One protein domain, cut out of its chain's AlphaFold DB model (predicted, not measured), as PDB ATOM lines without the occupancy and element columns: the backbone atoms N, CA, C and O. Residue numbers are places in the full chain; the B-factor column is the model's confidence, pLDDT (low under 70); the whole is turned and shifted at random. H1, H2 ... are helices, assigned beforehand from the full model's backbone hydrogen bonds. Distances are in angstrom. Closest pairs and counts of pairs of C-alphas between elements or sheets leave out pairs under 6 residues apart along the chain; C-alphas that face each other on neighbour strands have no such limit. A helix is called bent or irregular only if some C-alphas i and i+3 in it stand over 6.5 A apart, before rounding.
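This is residues 400 to 554 of the 765 residues of an uncharacterized protein of Wolbachia endosymbiont of Folsomia candida (UniProt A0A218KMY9). The domain is a long rod: H1 and H2a form a long helical hairpin, side by side along the length, with H2b running on nearly straight beyond H2a, and the shorter H3 and H4 follow each other end to end along H1 and these two arms as a third row. H3 covers the end where H1 begins, H4 covers the other end, and a long loop, residues 519 to 530, joins them. The printed part has 155 residues with four named helices, in the order H1, H2, H3, H4, and no named strand; the class is all helix. H2 is bent but runs nearly straight, its arms H2a and H2b at 18 degrees. The whole is loose, with a radius of gyration of the C-alphas of 20.5 A and spans of 74 by 26 by 21 A.

H1, residues 400 to 444, H2a, residues 450 to 479, H2b, residues 482 to 493, H3, residues 495 to 518, and H4, residues 531 to 554, make a bundle, helices set along one another. H1 and H2a form a helical hairpin and touch at a shallow tilt of 8 degrees, opposite ways; their closest C-alphas, of Arg 411 and Asn 479, are 5.4 A apart. H1 and H2b only just touch, with 3 pairs of C-alphas within 8 A, the closest those of Ser 404 and Leu 487 at 7.1 A. H2b and H3 form a second helical hairpin, at a shallow tilt of 27 degrees; their closest C-alphas, of Cys 491 and Leu 497, are 4.7 A apart. H3 touches H1 with residues 496 to 500 alone, closest at the C-alphas of Val 401 and Leu 497, 5.9 A. H3 touches H2a with residues 515 to 518 alone, closest at the C-alphas of Tyr 477 and Tyr 515, 7.0 A. H3 and H4 touch and run the same way, closest at the C-alphas of Leu 518 and Val 531, 6.0 A. H4 touches H1 the same way at a shallow tilt of 20 degrees, closest at the C-alphas of Ile 431 and Ala 541, 6.4 A. H4 touches H2a opposite ways, closest at the C-alphas of Val 454 and Cys 552, 6.4 A. H2b and H4 are apart. Every O i to N i+4 pair is within hydrogen-bond range in H2b and H4; the counts are 39 of 41 in H1, 23 of 26 in H2a and 16 of 20 in H3.

H1 begins at C-alpha 400, (17.077, 43.653, 76.333), and is 62.7 A long; it is neither bent nor irregular, but only just: C-alphas 413 and 416 are 6.4 A apart. H2, residues 450 to 493, was assigned as one helix by its hydrogen bonds but is bent, with C-alphas 479 and 482 6.5 A apart; H2a measures 43.4 A and H2b 16.7 A. H3, 33.7 A, is irregular, with C-alphas 499 and 502 7.6 A apart and a kink of 51 degrees near residue 502. H4, 34.9 A, ends at C-alpha 554, (48.960, -9.656, 68.435).

The two C-alphas farthest apart, of Gly 447 and Lys 495, are 73.8 A apart. The printed part has no cut. The links H1 to H2 and H2 to H3 are tight, and H3 to H4 is long, with 12 residues. The mean pLDDT of the printed part is 74.7, and 56 residues are under 70, among them 400 to 414, 439 to 463 and 494 to 507.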
ATOM      1  N   ILE A 400      17.299  45.032  76.799       46.59
ATOM      2  CA  ILE A 400      17.077  43.653  76.333       46.59
ATOM      3  C   ILE A 400      18.283  43.197  75.493       46.59
ATOM      4  O   ILE A 400      18.629  42.018  75.486       46.59
ATOM      5  N   VAL A 401      18.967  44.152  74.848       43.72
ATOM      6  CA  VAL A 401      20.264  43.976  74.188       43.72
ATOM      7  C   VAL A 401      21.369  43.609  75.189       43.72
ATOM      8  O   VAL A 401      22.012  42.583  75.005       43.72
ATOM      9  N   LEU A 402      21.585  44.388  76.252       45.25
ATOM     10  CA  LEU A 402      22.605  44.103  77.273       45.25
ATOM     11  C   LEU A 402      22.325  42.831  78.072       45.25
ATOM     12  O   LEU A 402      23.257  42.074  78.301       45.25
ATOM     13  N   ASP A 403      21.078  42.552  78.442       48.94
ATOM     14  CA  ASP A 403      20.710  41.304  79.118       48.94
ATOM     15  C   ASP A 403      20.981  40.099  78.215       48.94
ATOM     16  O   ASP A 403      21.485  39.068  78.663       48.94
ATOM     17  N   SER A 404      20.706  40.244  76.916       51.28
ATOM     18  CA  SER A 404      21.012  39.214  75.924       51.28
ATOM     19  C   SER A 404      22.519  39.027  75.731       51.28
ATOM     20  O   SER A 404      22.985  37.890  75.690       51.28
ATOM     21  N   LEU A 405      23.294  40.113  75.666       49.12
ATOM     22  CA  LEU A 405      24.754  40.064  75.545       49.12
ATOM     23  C   LEU A 405      25.416  39.517  76.817       49.12
ATOM     24  O   LEU A 405      26.298  38.669  76.734       49.12
ATOM     25  N   HIS A 406      24.957  39.937  77.995       49.97
ATOM     26  CA  HIS A 406      25.414  39.413  79.278       49.97
ATOM     27  C   HIS A 406      25.097  37.922  79.401       49.97
ATOM     28  O   HIS A 406      25.955  37.148  79.814       49.97
ATOM     29  N   SER A 407      23.903  37.492  78.978       53.84
ATOM     30  CA  SER A 407      23.546  36.072  78.939       53.84
ATOM     31  C   SER A 407      24.475  35.270  78.019       53.84
ATOM     32  O   SER A 407      24.917  34.191  78.413       53.84
ATOM     33  N   LEU A 408      24.837  35.804  76.845       52.47
ATOM     34  CA  LEU A 408      25.811  35.173  75.950       52.47
ATOM     35  C   LEU A 408      27.202  35.069  76.588       52.47
ATOM     36  O   LEU A 408      27.777  33.982  76.598       52.47
ATOM     37  N   ILE A 409      27.719  36.155  77.170       50.94
ATOM     38  CA  ILE A 409      29.030  36.172  77.846       50.94
ATOM     39  C   ILE A 409      29.040  35.185  79.016       50.94
ATOM     40  O   ILE A 409      29.946  34.367  79.137       50.94
ATOM     41  N   TYR A 410      27.998  35.197  79.845       54.81
ATOM     42  CA  TYR A 410      27.837  34.277  80.966       54.81
ATOM     43  C   TYR A 410      27.832  32.806  80.519       54.81
ATOM     44  O   TYR A 410      28.402  31.930  81.177       54.81
ATOM     45  N   ARG A 411      27.202  32.504  79.379       65.44
ATOM     46  CA  ARG A 411      27.172  31.151  78.810       65.44
ATOM     47  C   ARG A 411      28.512  30.753  78.197       65.44
ATOM     48  O   ARG A 411      28.937  29.619  78.399       65.44
ATOM     49  N   GLU A 412      29.190  31.657  77.501       58.41
ATOM     50  CA  GLU A 412      30.450  31.379  76.813       58.41
ATOM     51  C   GLU A 412      31.670  31.413  77.750       58.41
ATOM     52  O   GLU A 412      32.368  30.409  77.902       58.41
ATOM     53  N   GLU A 413      31.911  32.534  78.431       56.28
ATOM     54  CA  GLU A 413      33.037  32.700  79.362       56.28
ATOM     55  C   GLU A 413      32.820  31.972  80.695       56.28
ATOM     56  O   GLU A 413      33.778  31.649  81.403       56.28
ATOM     57  N   GLY A 414      31.563  31.708  81.056       63.06
ATOM     58  CA  GLY A 414      31.206  30.926  82.234       63.06
ATOM     59  C   GLY A 414      31.080  29.443  81.912       63.06
ATOM     60  O   GLY A 414      31.982  28.654  82.194       63.06
ATOM     61  N   HIS A 415      29.929  29.040  81.373       72.88
ATOM     62  CA  HIS A 415      29.555  27.623  81.260       72.88
ATOM     63  C   HIS A 415      30.356  26.851  80.212       72.88
ATOM     64  O   HIS A 415      30.812  25.742  80.495       72.88
ATOM     65  N   LEU A 416      30.565  27.417  79.022       73.44
ATOM     66  CA  LEU A 416      31.315  26.751  77.959       73.44
ATOM     67  C   LEU A 416      32.803  26.653  78.305       73.44
ATOM     68  O   LEU A 416      33.393  25.584  78.144       73.44
ATOM     69  N   MET A 417      33.397  27.726  78.839       76.81
ATOM     70  CA  MET A 417      34.778  27.704  79.328       76.81
ATOM     71  C   MET A 417      34.966  26.693  80.464       76.81
ATOM     72  O   MET A 417      35.914  25.905  80.435       76.81
ATOM     73  N   ARG A 418      34.035  26.649  81.428       79.88
ATOM     74  CA  ARG A 418      34.036  25.629  82.483       79.88
ATOM     75  C   ARG A 418      33.953  24.224  81.890       79.88
ATOM     76  O   ARG A 418      34.772  23.380  82.233       79.88
ATOM     77  N   GLY A 419      33.026  23.984  80.961       80.88
ATOM     78  CA  GLY A 419      32.895  22.696  80.278       80.88
ATOM     79  C   GLY A 419      34.157  22.292  79.513       80.88
ATOM     80  O   GLY A 419      34.527  21.124  79.518       80.88
ATOM     81  N   ARG A 420      34.858  23.257  78.911       85.75
ATOM     82  CA  ARG A 420      36.148  23.041  78.245       85.75
ATOM     83  C   ARG A 420      37.250  22.671  79.241       85.75
ATOM     84  O   ARG A 420      37.997  21.734  78.978       85.75
ATOM     85  N   ASN A 421      37.345  23.358  80.378       84.62
ATOM     86  CA  ASN A 421      38.311  23.016  81.430       84.62
ATOM     87  C   ASN A 421      38.026  21.633  82.039       84.62
ATOM     88  O   ASN A 421      38.951  20.842  82.205       84.62
ATOM     89  N   GLU A 422      36.757  21.324  82.323       91.19
ATOM     90  CA  GLU A 422      36.332  20.009  82.819       91.19
ATOM     91  C   GLU A 422      36.712  18.899  81.838       91.19
ATOM     92  O   GLU A 422      37.386  17.951  82.236       91.19
ATOM     93  N   TYR A 423      36.395  19.061  80.548       91.06
ATOM     94  CA  TYR A 423      36.774  18.090  79.523       91.06
ATOM     95  C   TYR A 423      38.292  17.882  79.454       91.06
ATOM     96  O   TYR A 423      38.753  16.747  79.408       91.06
ATOM     97  N   ILE A 424      39.089  18.957  79.476       89.69
ATOM     98  CA  ILE A 424      40.556  18.843  79.448       89.69
ATOM     99  C   ILE A 424      41.056  18.057  80.661       89.69
ATOM    100  O   ILE A 424      41.899  17.175  80.518       89.69
ATOM    101  N   LYS A 425      40.525  18.337  81.851       92.06
ATOM    102  CA  LYS A 425      40.898  17.629  83.078       92.06
ATOM    103  C   LYS A 425      40.534  16.143  83.013       92.06
ATOM    104  O   LYS A 425      41.345  15.299  83.396       92.06
ATOM    105  N   GLU A 426      39.349  15.822  82.507       90.06
ATOM    106  CA  GLU A 426      38.883  14.447  82.300       90.06
ATOM    107  C   GLU A 426      39.744  13.714  81.263       90.06
ATOM    108  O   GLU A 426      40.222  12.609  81.525       90.06
ATOM    109  N   ALA A 427      40.033  14.357  80.129       89.38
ATOM    110  CA  ALA A 427      40.882  13.818  79.071       89.38
ATOM    111  C   ALA A 427      42.311  13.545  79.563       89.38
ATOM    112  O   ALA A 427      42.838  12.457  79.325       89.38
ATOM    113  N   LYS A 428      42.917  14.472  80.318       90.31
ATOM    114  CA  LYS A 428      44.223  14.266  80.971       90.31
ATOM    115  C   LYS A 428      44.187  13.085  81.941       90.31
ATOM    116  O   LYS A 428      45.092  12.250  81.948       90.31
ATOM    117  N   GLY A 429      43.126  12.982  82.743       87.94
ATOM    118  CA  GLY A 429      42.911  11.852  83.648       87.94
ATOM    119  C   GLY A 429      42.854  10.512  82.908       87.94
ATOM    120  O   GLY A 429      43.478   9.542  83.338       87.94
ATOM    121  N   LEU A 430      42.166  10.470  81.768       83.44
ATOM    122  CA  LEU A 430      42.068   9.285  80.916       83.44
ATOM    123  C   LEU A 430      43.389   8.938  80.245       83.44
ATOM    124  O   LEU A 430      43.790   7.781  80.300       83.44
ATOM    125  N   ILE A 431      44.105   9.911  79.681       86.75
ATOM    126  CA  ILE A 431      45.432   9.678  79.092       86.75
ATOM    127  C   ILE A 431      46.389   9.112  80.138       86.75
ATOM    128  O   ILE A 431      47.081   8.129  79.872       86.75
ATOM    129  N   LYS A 432      46.346   9.628  81.371       86.69
ATOM    130  CA  LYS A 432      47.113   9.062  82.483       86.69
ATOM    131  C   LYS A 432      46.732   7.603  82.764       86.69
ATOM    132  O   LYS A 432      47.631   6.783  82.932       86.69
ATOM    133  N   LYS A 433      45.438   7.252  82.774       80.00
ATOM    134  CA  LYS A 433      44.985   5.852  82.914       80.00
ATOM    135  C   LYS A 433      45.443   4.974  81.743       80.00
ATOM    136  O   LYS A 433      45.875   3.849  81.975       80.00
ATOM    137  N   LEU A 434      45.376   5.472  80.506       78.38
ATOM    138  CA  LEU A 434      45.830   4.767  79.299       78.38
ATOM    139  C   LEU A 434      47.338   4.489  79.371       78.38
ATOM    140  O   LEU A 434      47.771   3.365  79.122       78.38
ATOM    141  N   ARG A 435      48.124   5.475  79.812       78.44
ATOM    142  CA  ARG A 435      49.562   5.329  80.056       78.44
ATOM    143  C   ARG A 435      49.856   4.318  81.160       78.44
ATOM    144  O   ARG A 435      50.654   3.415  80.952       78.44
ATOM    145  N   SER A 436      49.163   4.406  82.297       75.44
ATOM    146  CA  SER A 436      49.296   3.420  83.375       75.44
ATOM    147  C   SER A 436      48.867   2.021  82.945       75.44
ATOM    148  O   SER A 436      49.451   1.053  83.401       75.44
ATOM    149  N   SER A 437      47.889   1.891  82.047       68.75
ATOM    150  CA  SER A 437      47.500   0.596  81.475       68.75
ATOM    151  C   SER A 437      48.609   0.029  80.589       68.75
ATOM    152  O   SER A 437      48.871  -1.167  80.629       68.75
ATOM    153  N   PHE A 438      49.307   0.882  79.834       70.56
ATOM    154  CA  PHE A 438      50.504   0.480  79.101       70.56
ATOM    155  C   PHE A 438      51.639   0.044  80.038       70.56
ATOM    156  O   PHE A 438      52.257  -0.989  79.798       70.56
ATOM    157  N   ASP A 439      51.877   0.772  81.131       67.38
ATOM    158  CA  ASP A 439      52.870   0.381  82.137       67.38
ATOM    159  C   ASP A 439      52.480  -0.928  82.841       67.38
ATOM    160  O   ASP A 439      53.311  -1.820  82.977       67.38
ATOM    161  N   LEU A 440      51.199  -1.114  83.168       63.62
ATOM    162  CA  LEU A 440      50.687  -2.379  83.687       63.62
ATOM    163  C   LEU A 440      50.842  -3.510  82.673       63.62
ATOM    164  O   LEU A 440      51.123  -4.619  83.089       63.62
ATOM    165  N   MET A 441      50.725  -3.281  81.360       64.19
ATOM    166  CA  MET A 441      51.055  -4.316  80.367       64.19
ATOM    167  C   MET A 441      52.534  -4.736  80.427       64.19
ATOM    168  O   MET A 441      52.830  -5.907  80.182       64.19
ATOM    169  N   LYS A 442      53.453  -3.838  80.817       61.50
ATOM    170  CA  LYS A 442      54.854  -4.205  81.113       61.50
ATOM    171  C   LYS A 442      54.937  -5.129  82.328       61.50
ATOM    172  O   LYS A 442      55.681  -6.105  82.292       61.50
ATOM    173  N   ASP A 443      54.134  -4.863  83.357       54.19
ATOM    174  CA  ASP A 443      54.048  -5.702  84.555       54.19
ATOM    175  C   ASP A 443      53.315  -7.025  84.279       54.19
ATOM    176  O   ASP A 443      53.726  -8.069  84.766       54.19
ATOM    177  N   TYR A 444      52.269  -7.044  83.454       54.91
ATOM    178  CA  TYR A 444      51.518  -8.246  83.071       54.91
ATOM    179  C   TYR A 444      52.354  -9.211  82.247       54.91
ATOM    180  O   TYR A 444      52.229 -10.425  82.437       54.91
ATOM    181  N   ALA A 445      53.262  -8.685  81.414       53.22
ATOM    182  CA  ALA A 445      54.269  -9.496  80.756       53.22
ATOM    183  C   ALA A 445      54.981 -10.392  81.785       53.22
ATOM    184  O   ALA A 445      55.292 -11.525  81.458       53.22
ATOM    185  N   SER A 446      55.137  -9.981  83.057       52.28
ATOM    186  CA  SER A 446      55.741 -10.780  84.138       52.28
ATOM    187  C   SER A 446      54.952 -12.011  84.637       52.28
ATOM    188  O   SER A 446      55.564 -12.810  85.346       52.28
ATOM    189  N   GLY A 447      53.701 -12.265  84.207       52.78
ATOM    190  CA  GLY A 447      53.062 -13.593  84.344       52.78
ATOM    191  C   GLY A 447      51.623 -13.679  84.892       52.78
ATOM    192  O   GLY A 447      51.355 -14.561  85.706       52.78
ATOM    193  N   LYS A 448      50.671 -12.833  84.461       51.44
ATOM    194  CA  LYS A 448      49.220 -13.029  84.737       51.44
ATOM    195  C   LYS A 448      48.348 -12.816  83.488       51.44
ATOM    196  O   LYS A 448      48.768 -12.134  82.563       51.44
ATOM    197  N   ASN A 449      47.143 -13.409  83.477       53.16
ATOM    198  CA  ASN A 449      46.191 -13.475  82.350       53.16
ATOM    199  C   ASN A 449      46.038 -12.155  81.571       53.16
ATOM    200  O   ASN A 449      45.538 -11.161  82.096       53.16
ATOM    201  N   SER A 450      46.412 -12.182  80.289       54.47
ATOM    202  CA  SER A 450      46.390 -11.038  79.372       54.47
ATOM    203  C   SER A 450      44.983 -10.639  78.916       54.47
ATOM    204  O   SER A 450      44.764  -9.496  78.541       54.47
ATOM    205  N   THR A 451      44.006 -11.544  78.960       52.97
ATOM    206  CA  THR A 451      42.675 -11.354  78.358       52.97
ATOM    207  C   THR A 451      41.788 -10.372  79.136       52.97
ATOM    208  O   THR A 451      41.142  -9.528  78.516       52.97
ATOM    209  N   ASP A 452      41.836 -10.397  80.473       56.72
ATOM    210  CA  ASP A 452      41.021  -9.530  81.344       56.72
ATOM    211  C   ASP A 452      41.446  -8.051  81.270       56.72
ATOM    212  O   ASP A 452      40.611  -7.146  81.336       56.72
ATOM    213  N   ALA A 453      42.745  -7.791  81.080       57.53
ATOM    214  CA  ALA A 453      43.288  -6.439  80.939       57.53
ATOM    215  C   ALA A 453      42.858  -5.777  79.617       57.53
ATOM    216  O   ALA A 453      42.565  -4.581  79.584       57.53
ATOM    217  N   VAL A 454      42.763  -6.561  78.535       56.69
ATOM    218  CA  VAL A 454      42.317  -6.089  77.212       56.69
ATOM    219  C   VAL A 454      40.844  -5.707  77.237       56.69
ATOM    220  O   VAL A 454      40.466  -4.644  76.745       56.69
ATOM    221  N   ASP A 455      40.010  -6.552  77.833       61.62
ATOM    222  CA  ASP A 455      38.570  -6.318  77.868       61.62
ATOM    223  C   ASP A 455      38.226  -5.160  78.823       61.62
ATOM    224  O   ASP A 455      37.365  -4.333  78.508       61.62
ATOM    225  N   ALA A 456      38.969  -5.006  79.927       63.81
ATOM    226  CA  ALA A 456      38.895  -3.826  80.789       63.81
ATOM    227  C   ALA A 456      39.295  -2.534  80.050       63.81
ATOM    228  O   ALA A 456      38.630  -1.506  80.195       63.81
ATOM    229  N   PHE A 457      40.332  -2.592  79.210       66.62
ATOM    230  CA  PHE A 457      40.815  -1.454  78.428       66.62
ATOM    231  C   PHE A 457      39.821  -1.006  77.345       66.62
ATOM    232  O   PHE A 457      39.484   0.177  77.246       66.62
ATOM    233  N   VAL A 458      39.300  -1.950  76.555       63.88
ATOM    234  CA  VAL A 458      38.298  -1.672  75.512       63.88
ATOM    235  C   VAL A 458      37.008  -1.126  76.130       63.88
ATOM    236  O   VAL A 458      36.396  -0.207  75.577       63.88
ATOM    237  N   LYS A 459      36.620  -1.635  77.306       66.00
ATOM    238  CA  LYS A 459      35.476  -1.125  78.067       66.00
ATOM    239  C   LYS A 459      35.713   0.307  78.554       66.00
ATOM    240  O   LYS A 459      34.854   1.151  78.322       66.00
ATOM    241  N   MET A 460      36.887   0.603  79.124       68.38
ATOM    242  CA  MET A 460      37.266   1.952  79.570       68.38
ATOM    243  C   MET A 460      37.212   2.975  78.425       68.38
ATOM    244  O   MET A 460      36.642   4.052  78.596       68.38
ATOM    245  N   LYS A 461      37.731   2.631  77.235       66.81
ATOM    246  CA  LYS A 461      37.655   3.489  76.038       66.81
ATOM    247  C   LYS A 461      36.208   3.841  75.677       66.81
ATOM    248  O   LYS A 461      35.876   5.014  75.538       66.81
ATOM    249  N   LYS A 462      35.367   2.815  75.519       63.34
ATOM    250  CA  LYS A 462      34.022   2.945  74.942       63.34
ATOM    251  C   LYS A 462      33.016   3.593  75.899       63.34
ATOM    252  O   LYS A 462      32.049   4.186  75.437       63.34
ATOM    253  N   SER A 463      33.208   3.465  77.217       67.56
ATOM    254  CA  SER A 463      32.284   4.040  78.204       67.56
ATOM    255  C   SER A 463      32.738   5.376  78.781       67.56
ATOM    256  O   SER A 463      31.893   6.234  79.010       67.56
ATOM    257  N   GLU A 464      34.036   5.563  79.046       76.00
ATOM    258  CA  GLU A 464      34.518   6.785  79.698       76.00
ATOM    259  C   GLU A 464      34.856   7.856  78.655       76.00
ATOM    260  O   GLU A 464      34.217   8.905  78.629       76.00
ATOM    261  N   PHE A 465      35.802   7.597  77.745       77.31
ATOM    262  CA  PHE A 465      36.312   8.638  76.844       77.31
ATOM    263  C   PHE A 465      35.256   9.170  75.868       77.31
ATOM    264  O   PHE A 465      35.042  10.384  75.789       77.31
ATOM    265  N   ASP A 466      34.559   8.269  75.173       82.44
ATOM    266  CA  ASP A 466      33.487   8.657  74.252       82.44
ATOM    267  C   ASP A 466      32.369   9.392  75.009       82.44
ATOM    268  O   ASP A 466      31.877  10.414  74.539       82.44
ATOM    269  N   GLY A 467      32.045   8.958  76.233       86.19
ATOM    270  CA  GLY A 467      31.064   9.621  77.095       86.19
ATOM    271  C   GLY A 467      31.439  11.066  77.444       86.19
ATOM    272  O   GLY A 467      30.613  11.971  77.300       86.19
ATOM    273  N   HIS A 468      32.689  11.311  77.843       87.94
ATOM    274  CA  HIS A 468      33.185  12.660  78.141       87.94
ATOM    275  C   HIS A 468      33.190  13.562  76.899       87.94
ATOM    276  O   HIS A 468      32.805  14.732  76.969       87.94
ATOM    277  N   TYR A 469      33.565  13.021  75.737       90.81
ATOM    278  CA  TYR A 469      33.543  13.764  74.479       90.81
ATOM    279  C   TYR A 469      32.117  14.084  73.999       90.81
ATOM    280  O   TYR A 469      31.848  15.212  73.577       90.81
ATOM    281  N   GLU A 470      31.177  13.140  74.107       90.88
ATOM    282  CA  GLU A 470      29.755  13.382  73.825       90.88
ATOM    283  C   GLU A 470      29.164  14.448  74.754       90.88
ATOM    284  O   GLU A 470      28.491  15.372  74.291       90.88
ATOM    285  N   SER A 471      29.479  14.382  76.050       91.06
ATOM    286  CA  SER A 471      29.082  15.396  77.033       91.06
ATOM    287  C   SER A 471      29.605  16.786  76.652       91.06
ATOM    288  O   SER A 471      28.851  17.764  76.664       91.06
ATOM    289  N   TYR A 472      30.867  16.892  76.219       93.12
ATOM    290  CA  TYR A 472      31.428  18.163  75.760       93.12
ATOM    291  C   TYR A 472      30.711  18.705  74.514       93.12
ATOM    292  O   TYR A 472      30.354  19.884  74.475       93.12
ATOM    293  N   LYS A 473      30.423  17.849  73.524       94.06
ATOM    294  CA  LYS A 473      29.646  18.232  72.332       94.06
ATOM    295  C   LYS A 473      28.274  18.790  72.691       94.06
ATOM    296  O   LYS A 473      27.875  19.822  72.151       94.06
ATOM    297  N   GLN A 474      27.567  18.132  73.607       93.19
ATOM    298  CA  GLN A 474      26.262  18.593  74.077       93.19
ATOM    299  C   GLN A 474      26.360  19.953  74.771       93.19
ATOM    300  O   GLN A 474      25.553  20.836  74.495       93.19
ATOM    301  N   ARG A 475      27.376  20.159  75.618       88.19
ATOM    302  CA  ARG A 475      27.615  21.448  76.287       88.19
ATOM    303  C   ARG A 475      27.980  22.566  75.313       88.19
ATOM    304  O   ARG A 475      27.558  23.697  75.540       88.19
ATOM    305  N   TYR A 476      28.744  22.271  74.257       87.06
ATOM    306  CA  TYR A 476      29.044  23.240  73.200       87.06
ATOM    307  C   TYR A 476      27.764  23.676  72.488       87.06
ATOM    308  O   TYR A 476      27.504  24.871  72.357       87.06
ATOM    309  N   TYR A 477      26.933  22.713  72.088       91.88
ATOM    310  CA  TYR A 477      25.657  23.005  71.443       91.88
ATOM    311  C   TYR A 477      24.744  23.841  72.349       91.88
ATOM    312  O   TYR A 477      24.332  24.930  71.959       91.88
ATOM    313  N   SER A 478      24.492  23.382  73.578       87.50
ATOM    314  CA  SER A 478      23.505  24.002  74.471       87.50
ATOM    315  C   SER A 478      23.913  25.378  74.994       87.50
ATOM    316  O   SER A 478      23.060  26.244  75.177       87.50
ATOM    317  N   ASN A 479      25.210  25.618  75.228       78.81
ATOM    318  CA  ASN A 479      25.684  26.903  75.756       78.81
ATOM    319  C   ASN A 479      26.064  27.918  74.672       78.81
ATOM    320  O   ASN A 479      26.127  29.103  74.984       78.81
ATOM    321  N   LYS A 480      26.306  27.495  73.424       79.81
ATOM    322  CA  LYS A 480      26.691  28.407  72.334       79.81
ATOM    323  C   LYS A 480      25.661  28.439  71.212       79.81
ATOM    324  O   LYS A 480      25.060  29.482  70.982       79.81
ATOM    325  N   VAL A 481      25.451  27.315  70.526       83.31
ATOM    326  CA  VAL A 481      24.601  27.249  69.324       83.31
ATOM    327  C   VAL A 481      23.141  27.522  69.676       83.31
ATOM    328  O   VAL A 481      22.570  28.487  69.182       83.31
ATOM    329  N   GLU A 482      22.574  26.749  70.600       88.75
ATOM    330  CA  GLU A 482      21.173  26.876  71.022       88.75
ATOM    331  C   GLU A 482      20.878  28.273  71.595       88.75
ATOM    332  O   GLU A 482      19.851  28.874  71.289       88.75
ATOM    333  N   GLN A 483      21.804  28.850  72.373       79.06
ATOM    334  CA  GLN A 483      21.627  30.201  72.924       79.06
ATOM    335  C   GLN A 483      21.595  31.274  71.829       79.06
ATOM    336  O   GLN A 483      20.796  32.209  71.909       79.06
ATOM    337  N   LEU A 484      22.430  31.139  70.794       72.81
ATOM    338  CA  LEU A 484      22.424  32.040  69.643       72.81
ATOM    339  C   LEU A 484      21.174  31.846  68.772       72.81
ATOM    340  O   LEU A 484      20.629  32.834  68.289       72.81
ATOM    341  N   GLU A 485      20.664  30.620  68.625       89.19
ATOM    342  CA  GLU A 485      19.382  30.349  67.954       89.19
ATOM    343  C   GLU A 485      18.215  31.016  68.690       89.19
ATOM    344  O   GLU A 485      17.418  31.737  68.083       89.19
ATOM    345  N   MET A 486      18.152  30.840  70.014       84.12
ATOM    346  CA  MET A 486      17.155  31.484  70.870       84.12
ATOM    347  C   MET A 486      17.256  33.009  70.800       84.12
ATOM    348  O   MET A 486      16.235  33.698  70.748       84.12
ATOM    349  N   LEU A 487      18.473  33.561  70.802       72.50
ATOM    350  CA  LEU A 487      18.669  35.000  70.695       72.50
ATOM    351  C   LEU A 487      18.278  35.524  69.313       72.50
ATOM    352  O   LEU A 487      17.635  36.567  69.222       72.50
ATOM    353  N   LEU A 488      18.607  34.807  68.243       79.62
ATOM    354  CA  LEU A 488      18.216  35.190  66.892       79.62
ATOM    355  C   LEU A 488      16.691  35.210  66.737       79.62
ATOM    356  O   LEU A 488      16.137  36.140  66.149       79.62
ATOM    357  N   ASP A 489      15.998  34.218  67.294       87.19
ATOM    358  CA  ASP A 489      14.536  34.195  67.338       87.19
ATOM    359  C   ASP A 489      13.971  35.399  68.115       87.19
ATOM    360  O   ASP A 489      13.068  36.088  67.631       87.19
ATOM    361  N   LYS A 490      14.573  35.750  69.261       76.62
ATOM    362  CA  LYS A 490      14.236  36.984  69.993       76.62
ATOM    363  C   LYS A 490      14.486  38.241  69.154       76.62
ATOM    364  O   LYS A 490      13.641  39.135  69.159       76.62
ATOM    365  N   CYS A 491      15.586  38.306  68.403       68.50
ATOM    366  CA  CYS A 491      15.902  39.428  67.512       68.50
ATOM    367  C   CYS A 491      14.867  39.585  66.392       68.50
ATOM    368  O   CYS A 491      14.484  40.702  66.058       68.50
ATOM    369  N   LYS A 492      14.359  38.474  65.841       83.81
ATOM    370  CA  LYS A 492      13.295  38.485  64.822       83.81
ATOM    371  C   LYS A 492      11.953  38.969  65.377       83.81
ATOM    372  O   LYS A 492      11.177  39.574  64.644       83.81
ATOM    373  N   LYS A 493      11.678  38.699  66.656       82.38
ATOM    374  CA  LYS A 493      10.408  39.030  67.323       82.38
ATOM    375  C   LYS A 493      10.401  40.414  67.979       82.38
ATOM    376  O   LYS A 493       9.325  40.953  68.227       82.38
ATOM    377  N   ASN A 494      11.566  40.998  68.266       67.12
ATOM    378  CA  ASN A 494      11.681  42.254  69.005       67.12
ATOM    379  C   ASN A 494      12.480  43.314  68.229       67.12
ATOM    380  O   ASN A 494      13.700  43.222  68.122       67.12
ATOM    381  N   LYS A 495      11.802  44.386  67.788       63.06
ATOM    382  CA  LYS A 495      12.421  45.523  67.075       63.06
ATOM    383  C   LYS A 495      13.585  46.176  67.833       63.06
ATOM    384  O   LYS A 495      14.490  46.708  67.207       63.06
ATOM    385  N   ARG A 496      13.603  46.123  69.171       50.31
ATOM    386  CA  ARG A 496      14.708  46.675  69.982       50.31
ATOM    387  C   ARG A 496      16.003  45.864  69.859       50.31
ATOM    388  O   ARG A 496      17.075  46.396  70.116       50.31
ATOM    389  N   LEU A 497      15.905  44.591  69.476       51.97
ATOM    390  CA  LEU A 497      17.039  43.685  69.274       51.97
ATOM    391  C   LEU A 497      17.500  43.619  67.811       51.97
ATOM    392  O   LEU A 497      18.520  43.000  67.517       51.97
ATOM    393  N   GLU A 498      16.788  44.276  66.893       56.50
ATOM    394  CA  GLU A 498      17.130  44.297  65.466       56.50
ATOM    395  C   GLU A 498      18.556  44.822  65.226       56.50
ATOM    396  O   GLU A 498      19.253  44.340  64.338       56.50
ATOM    397  N   ILE A 499      19.027  45.719  66.098       48.91
ATOM    398  CA  ILE A 499      20.374  46.301  66.062       48.91
ATOM    399  C   ILE A 499      21.511  45.276  66.205       48.91
ATOM    400  O   ILE A 499      22.580  45.495  65.646       48.91
ATOM    401  N   ILE A 500      21.293  44.156  66.910       50.97
ATOM    402  CA  ILE A 500      22.301  43.089  67.079       50.97
ATOM    403  C   ILE A 500      22.036  41.869  66.194       50.97
ATOM    404  O   ILE A 500      22.824  40.928  66.194       50.97
ATOM    405  N   LYS A 501      20.937  41.858  65.433       67.06
ATOM    406  CA  LYS A 501      20.485  40.681  64.684       67.06
ATOM    407  C   LYS A 501      21.553  40.148  63.724       67.06
ATOM    408  O   LYS A 501      21.825  38.954  63.747       67.06
ATOM    409  N   ASN A 502      22.163  41.022  62.922       59.75
ATOM    410  CA  ASN A 502      23.167  40.619  61.929       59.75
ATOM    411  C   ASN A 502      24.409  39.999  62.590       59.75
ATOM    412  O   ASN A 502      24.941  39.010  62.097       59.75
ATOM    413  N   GLU A 503      24.835  40.547  63.730       56.72
ATOM    414  CA  GLU A 503      25.969  40.018  64.494       56.72
ATOM    415  C   GLU A 503      25.647  38.627  65.056       56.72
ATOM    416  O   GLU A 503      26.436  37.694  64.938       56.72
ATOM    417  N   VAL A 504      24.443  38.455  65.609       64.62
ATOM    418  CA  VAL A 504      23.973  37.157  66.110       64.62
ATOM    419  C   VAL A 504      23.865  36.127  64.976       64.62
ATOM    420  O   VAL A 504      24.193  34.963  65.193       64.62
ATOM    421  N   GLU A 505      23.446  36.528  63.771       69.25
ATOM    422  CA  GLU A 505      23.391  35.649  62.590       69.25
ATOM    423  C   GLU A 505      24.781  35.155  62.164       69.25
ATOM    424  O   GLU A 505      24.956  33.952  61.941       69.25
ATOM    425  N   GLU A 506      25.779  36.039  62.102       65.00
ATOM    426  CA  GLU A 506      27.158  35.654  61.768       65.00
ATOM    427  C   GLU A 506      27.787  34.782  62.865       65.00
ATOM    428  O   GLU A 506      28.343  33.722  62.564       65.00
ATOM    429  N   LEU A 507      27.608  35.137  64.142       66.00
ATOM    430  CA  LEU A 507      28.086  34.327  65.268       66.00
ATOM    431  C   LEU A 507      27.445  32.937  65.297       66.00
ATOM    432  O   LEU A 507      28.118  31.949  65.606       66.00
ATOM    433  N   LEU A 508      26.152  32.832  64.977       75.00
ATOM    434  CA  LEU A 508      25.454  31.550  64.890       75.00
ATOM    435  C   LEU A 508      25.999  30.703  63.739       75.00
ATOM    436  O   LEU A 508      26.190  29.495  63.896       75.00
ATOM    437  N   LYS A 509      26.263  31.317  62.585       80.12
ATOM    438  CA  LYS A 509      26.845  30.640  61.424       80.12
ATOM    439  C   LYS A 509      28.247  30.113  61.729       80.12
ATOM    440  O   LYS A 509      28.525  28.950  61.438       80.12
ATOM    441  N   GLU A 510      29.097  30.923  62.361       75.88
ATOM    442  CA  GLU A 510      30.427  30.502  62.804       75.88
ATOM    443  C   GLU A 510      30.337  29.370  63.836       75.88
ATOM    444  O   GLU A 510      30.965  28.325  63.668       75.88
ATOM    445  N   SER A 511      29.500  29.530  64.864       76.62
ATOM    446  CA  SER A 511      29.331  28.531  65.929       76.62
ATOM    447  C   SER A 511      28.795  27.202  65.392       76.62
ATOM    448  O   SER A 511      29.222  26.137  65.833       76.62
ATOM    449  N   ASN A 512      27.907  27.239  64.396       89.25
ATOM    450  CA  ASN A 512      27.426  26.043  63.711       89.25
ATOM    451  C   ASN A 512      28.524  25.354  62.896       89.25
ATOM    452  O   ASN A 512      28.634  24.131  62.955       89.25
ATOM    453  N   ALA A 513      29.353  26.103  62.164       84.81
ATOM    454  CA  ALA A 513      30.494  25.529  61.449       84.81
ATOM    455  C   ALA A 513      31.471  24.852  62.428       84.81
ATOM    456  O   ALA A 513      31.882  23.711  62.228       84.81
ATOM    457  N   GLN A 514      31.764  25.514  63.549       86.75
ATOM    458  CA  GLN A 514      32.606  24.971  64.614       86.75
ATOM    459  C   GLN A 514      32.002  23.721  65.267       86.75
ATOM    460  O   GLN A 514      32.709  22.737  65.485       86.75
ATOM    461  N   TYR A 515      30.690  23.701  65.511       92.38
ATOM    462  CA  TYR A 515      30.001  22.515  66.012       92.38
ATOM    463  C   TYR A 515      30.040  21.356  65.008       92.38
ATOM    464  O   TYR A 515      30.293  20.217  65.395       92.38
ATOM    465  N   LYS A 516      29.857  21.625  63.708       94.50
ATOM    466  CA  LYS A 516      29.962  20.606  62.653       94.50
ATOM    467  C   LYS A 516      31.364  20.008  62.550       94.50
ATOM    468  O   LYS A 516      31.477  18.795  62.371       94.50
ATOM    469  N   ILE A 517      32.402  20.829  62.714       91.19
ATOM    470  CA  ILE A 517      33.789  20.368  62.842       91.19
ATOM    471  C   ILE A 517      33.935  19.488  64.092       91.19
ATOM    472  O   ILE A 517      34.449  18.374  64.006       91.19
ATOM    473  N   LEU A 518      33.413  19.934  65.239       90.44
ATOM    474  CA  LEU A 518      33.469  19.187  66.498       90.44
ATOM    475  C   LEU A 518      32.768  17.820  66.405       90.44
ATOM    476  O   LEU A 518      33.214  16.867  67.026       90.44
ATOM    477  N   ILE A 519      31.692  17.681  65.631       93.31
ATOM    478  CA  ILE A 519      30.993  16.394  65.462       93.31
ATOM    479  C   ILE A 519      31.501  15.572  64.266       93.31
ATOM    480  O   ILE A 519      30.944  14.511  63.990       93.31
ATOM    481  N   GLY A 520      32.532  16.045  63.559       90.06
ATOM    482  CA  GLY A 520      33.143  15.350  62.423       90.06
ATOM    483  C   GLY A 520      32.325  15.373  61.127       90.06
ATOM    484  O   GLY A 520      32.548  14.536  60.260       90.06
ATOM    485  N   LYS A 521      31.366  16.299  60.982       91.19
ATOM    486  CA  LYS A 521      30.571  16.462  59.747       91.19
ATOM    487  C   LYS A 521      31.221  17.390  58.720       91.19
ATOM    488  O   LYS A 521      30.874  17.313  57.547       91.19
ATOM    489  N   GLU A 522      32.128  18.267  59.146       88.88
ATOM    490  CA  GLU A 522      32.857  19.192  58.273       88.88
ATOM    491  C   GLU A 522      34.341  19.240  58.660       88.88
ATOM    492  O   GLU A 522      34.705  19.025  59.815       88.88
ATOM    493  N   SER A 523      35.205  19.537  57.689       83.44
ATOM    494  CA  SER A 523      36.625  19.819  57.909       83.44
ATOM    495  C   SER A 523      36.876  21.320  57.797       83.44
ATOM    496  O   SER A 523      36.415  21.950  56.847       83.44
ATOM    497  N   GLY A 524      37.649  21.894  58.713       79.62
ATOM    498  CA  GLY A 524      37.965  23.317  58.678       79.62
ATOM    499  C   GLY A 524      38.927  23.730  59.782       79.62
ATOM    500  O   GLY A 524      39.442  22.895  60.524       79.62
ATOM    501  N   ILE A 525      39.172  25.036  59.881       79.12
ATOM    502  CA  ILE A 525      39.985  25.600  60.959       79.12
ATOM    503  C   ILE A 525      39.133  25.602  62.230       79.12
ATOM    504  O   ILE A 525      38.171  26.364  62.346       79.12
ATOM    505  N   ALA A 526      39.479  24.724  63.167       72.94
ATOM    506  CA  ALA A 526      38.823  24.657  64.461       72.94
ATOM    507  C   ALA A 526      39.224  25.848  65.342       72.94
ATOM    508  O   ALA A 526      40.379  26.271  65.367       72.94
ATOM    509  N   ASN A 527      38.260  26.359  66.103       81.12
ATOM    510  CA  ASN A 527      38.484  27.381  67.112       81.12
ATOM    511  C   ASN A 527      39.490  26.865  68.154       81.12
ATOM    512  O   ASN A 527      39.256  25.840  68.799       81.12
ATOM    513  N   GLU A 528      40.593  27.593  68.333       75.56
ATOM    514  CA  GLU A 528      41.726  27.172  69.171       75.56
ATOM    515  C   GLU A 528      41.386  27.053  70.665       75.56
ATOM    516  O   GLU A 528      42.075  26.348  71.403       75.56
ATOM    517  N   LEU A 529      40.329  27.731  71.117       72.31
ATOM    518  CA  LEU A 529      39.967  27.830  72.527       72.31
ATOM    519  C   LEU A 529      38.996  26.728  72.966       72.31
ATOM    520  O   LEU A 529      39.188  26.141  74.033       72.31
ATOM    521  N   PHE A 530      37.978  26.451  72.150       76.12
ATOM    522  CA  PHE A 530      36.880  25.544  72.490       76.12
ATOM    523  C   PHE A 530      36.926  24.229  71.701       76.12
ATOM    524  O   PHE A 530      36.868  23.154  72.288       76.12
ATOM    525  N   VAL A 531      37.092  24.275  70.377       81.62
ATOM    526  CA  VAL A 531      36.957  23.071  69.532       81.62
ATOM    527  C   VAL A 531      38.273  22.307  69.403       81.62
ATOM    528  O   VAL A 531      38.305  21.088  69.570       81.62
ATOM    529  N   GLN A 532      39.376  23.013  69.150       85.56
ATOM    530  CA  GLN A 532      40.685  22.399  68.935       85.56
ATOM    531  C   GLN A 532      41.176  21.564  70.130       85.56
ATOM    532  O   GLN A 532      41.671  20.465  69.878       85.56
ATOM    533  N   PRO A 533      41.035  21.990  71.406       87.06
ATOM    534  CA  PRO A 533      41.461  21.163  72.534       87.06
ATOM    535  C   PRO A 533      40.716  19.828  72.573       87.06
ATOM    536  O   PRO A 533      41.337  18.784  72.765       87.06
ATOM    537  N   ALA A 534      39.403  19.848  72.318       90.88
ATOM    538  CA  ALA A 534      38.583  18.643  72.299       90.88
ATOM    539  C   ALA A 534      38.994  17.677  71.183       90.88
ATOM    540  O   ALA A 534      39.141  16.480  71.420       90.88
ATOM    541  N   LEU A 535      39.241  18.193  69.976       91.81
ATOM    542  CA  LEU A 535      39.708  17.379  68.852       91.81
ATOM    543  C   LEU A 535      41.114  16.816  69.075       91.81
ATOM    544  O   LEU A 535      41.352  15.646  68.791       91.81
ATOM    545  N   SER A 536      42.038  17.622  69.600       92.06
ATOM    546  CA  SER A 536      43.421  17.199  69.836       92.06
ATOM    547  C   SER A 536      43.522  16.111  70.904       92.06
ATOM    548  O   SER A 536      44.204  15.110  70.683       92.06
ATOM    549  N   TYR A 537      42.823  16.263  72.033       91.81
ATOM    550  CA  TYR A 537      42.809  15.236  73.076       91.81
ATOM    551  C   TYR A 537      42.067  13.969  72.638       91.81
ATOM    552  O   TYR A 537      42.504  12.870  72.978       91.81
ATOM    553  N   LYS A 538      41.006  14.100  71.829       91.06
ATOM    554  CA  LYS A 538      40.359  12.959  71.168       91.06
ATOM    555  C   LYS A 538      41.305  12.198  70.258       91.06
ATOM    556  O   LYS A 538      41.443  10.993  70.442       91.06
ATOM    557  N   ALA A 539      41.992  12.886  69.353       90.88
ATOM    558  CA  ALA A 539      42.951  12.244  68.465       90.88
ATOM    559  C   ALA A 539      44.045  11.519  69.267       90.88
ATOM    560  O   ALA A 539      44.312  10.349  69.020       90.88
ATOM    561  N   LEU A 540      44.621  12.159  70.293       91.31
ATOM    562  CA  LEU A 540      45.630  11.527  71.150       91.31
ATOM    563  C   LEU A 540      45.096  10.266  71.856       91.31
ATOM    564  O   LEU A 540      45.755   9.225  71.842       91.31
ATOM    565  N   ALA A 541      43.902  10.333  72.448       87.25
ATOM    566  CA  ALA A 541      43.279   9.183  73.097       87.25
ATOM    567  C   ALA A 541      42.983   8.050  72.101       87.25
ATOM    568  O   ALA A 541      43.208   6.878  72.413       87.25
ATOM    569  N   GLU A 542      42.534   8.382  70.888       86.62
ATOM    570  CA  GLU A 542      42.329   7.427  69.800       86.62
ATOM    571  C   GLU A 542      43.638   6.737  69.404       86.62
ATOM    572  O   GLU A 542      43.633   5.512  69.270       86.62
ATOM    573  N   MET A 543      44.756   7.469  69.319       89.00
ATOM    574  CA  MET A 543      46.074   6.891  69.024       89.00
ATOM    575  C   MET A 543      46.547   5.936  70.123       89.00
ATOM    576  O   MET A 543      46.955   4.815  69.818       89.00
ATOM    577  N   TYR A 544      46.429   6.325  71.399       85.88
ATOM    578  CA  TYR A 544      46.709   5.427  72.527       85.88
ATOM    579  C   TYR A 544      45.869   4.154  72.445       85.88
ATOM    580  O   TYR A 544      46.379   3.041  72.568       85.88
ATOM    581  N   CYS A 545      44.570   4.314  72.207       80.12
ATOM    582  CA  CYS A 545      43.655   3.192  72.121       80.12
ATOM    583  C   CYS A 545      43.960   2.276  70.943       80.12
ATOM    584  O   CYS A 545      43.882   1.059  71.093       80.12
ATOM    585  N   LYS A 546      44.280   2.844  69.781       84.44
ATOM    586  CA  LYS A 546      44.630   2.098  68.575       84.44
ATOM    587  C   LYS A 546      45.888   1.270  68.806       84.44
ATOM    588  O   LYS A 546      45.851   0.059  68.610       84.44
ATOM    589  N   PHE A 547      46.945   1.904  69.312       84.56
ATOM    590  CA  PHE A 547      48.205   1.240  69.624       84.56
ATOM    591  C   PHE A 547      48.019   0.087  70.616       84.56
ATOM    592  O   PHE A 547      48.442  -1.036  70.347       84.56
ATOM    593  N   ILE A 548      47.332   0.342  71.735       77.81
ATOM    594  CA  ILE A 548      47.103  -0.674  72.767       77.81
ATOM    595  C   ILE A 548      46.241  -1.815  72.218       77.81
ATOM    596  O   ILE A 548      46.605  -2.973  72.371       77.81
ATOM    597  N   THR A 549      45.152  -1.517  71.501       77.12
ATOM    598  CA  THR A 549      44.280  -2.555  70.919       77.12
ATOM    599  C   THR A 549      45.046  -3.467  69.959       77.12
ATOM    600  O   THR A 549      44.891  -4.686  70.015       77.12
ATOM    601  N   GLN A 550      45.890  -2.900  69.094       79.44
ATOM    602  CA  GLN A 550      46.672  -3.684  68.140       79.44
ATOM    603  C   GLN A 550      47.743  -4.537  68.826       79.44
ATOM    604  O   GLN A 550      47.846  -5.727  68.522       79.44
ATOM    605  N   LEU A 551      48.456  -3.983  69.811       75.75
ATOM    606  CA  LEU A 551      49.397  -4.743  70.639       75.75
ATOM    607  C   LEU A 551      48.696  -5.934  71.315       75.75
ATOM    608  O   LEU A 551      49.164  -7.069  71.247       75.75
ATOM    609  N   CYS A 552      47.528  -5.694  71.908       72.56
ATOM    610  CA  CYS A 552      46.722  -6.724  72.551       72.56
ATOM    611  C   CYS A 552      46.231  -7.805  71.575       72.56
ATOM    612  O   CYS A 552      46.195  -8.984  71.928       72.56
ATOM    613  N   ASN A 553      45.865  -7.431  70.349       74.50
ATOM    614  CA  ASN A 553      45.439  -8.381  69.322       74.50
ATOM    615  C   ASN A 553      46.578  -9.310  68.889       74.50
ATOM    616  O   ASN A 553      46.340 -10.499  68.690       74.50
ATOM    617  N   GLU A 554      47.808  -8.810  68.769       72.38
ATOM    618  CA  GLU A 554      48.960  -9.656  68.435       72.38
ATOM    619  C   GLU A 554      49.311 -10.639  69.561       72.38
ATOM    620  O   GLU A 554      49.640 -11.791  69.270       72.38
TER     621      GLU A 554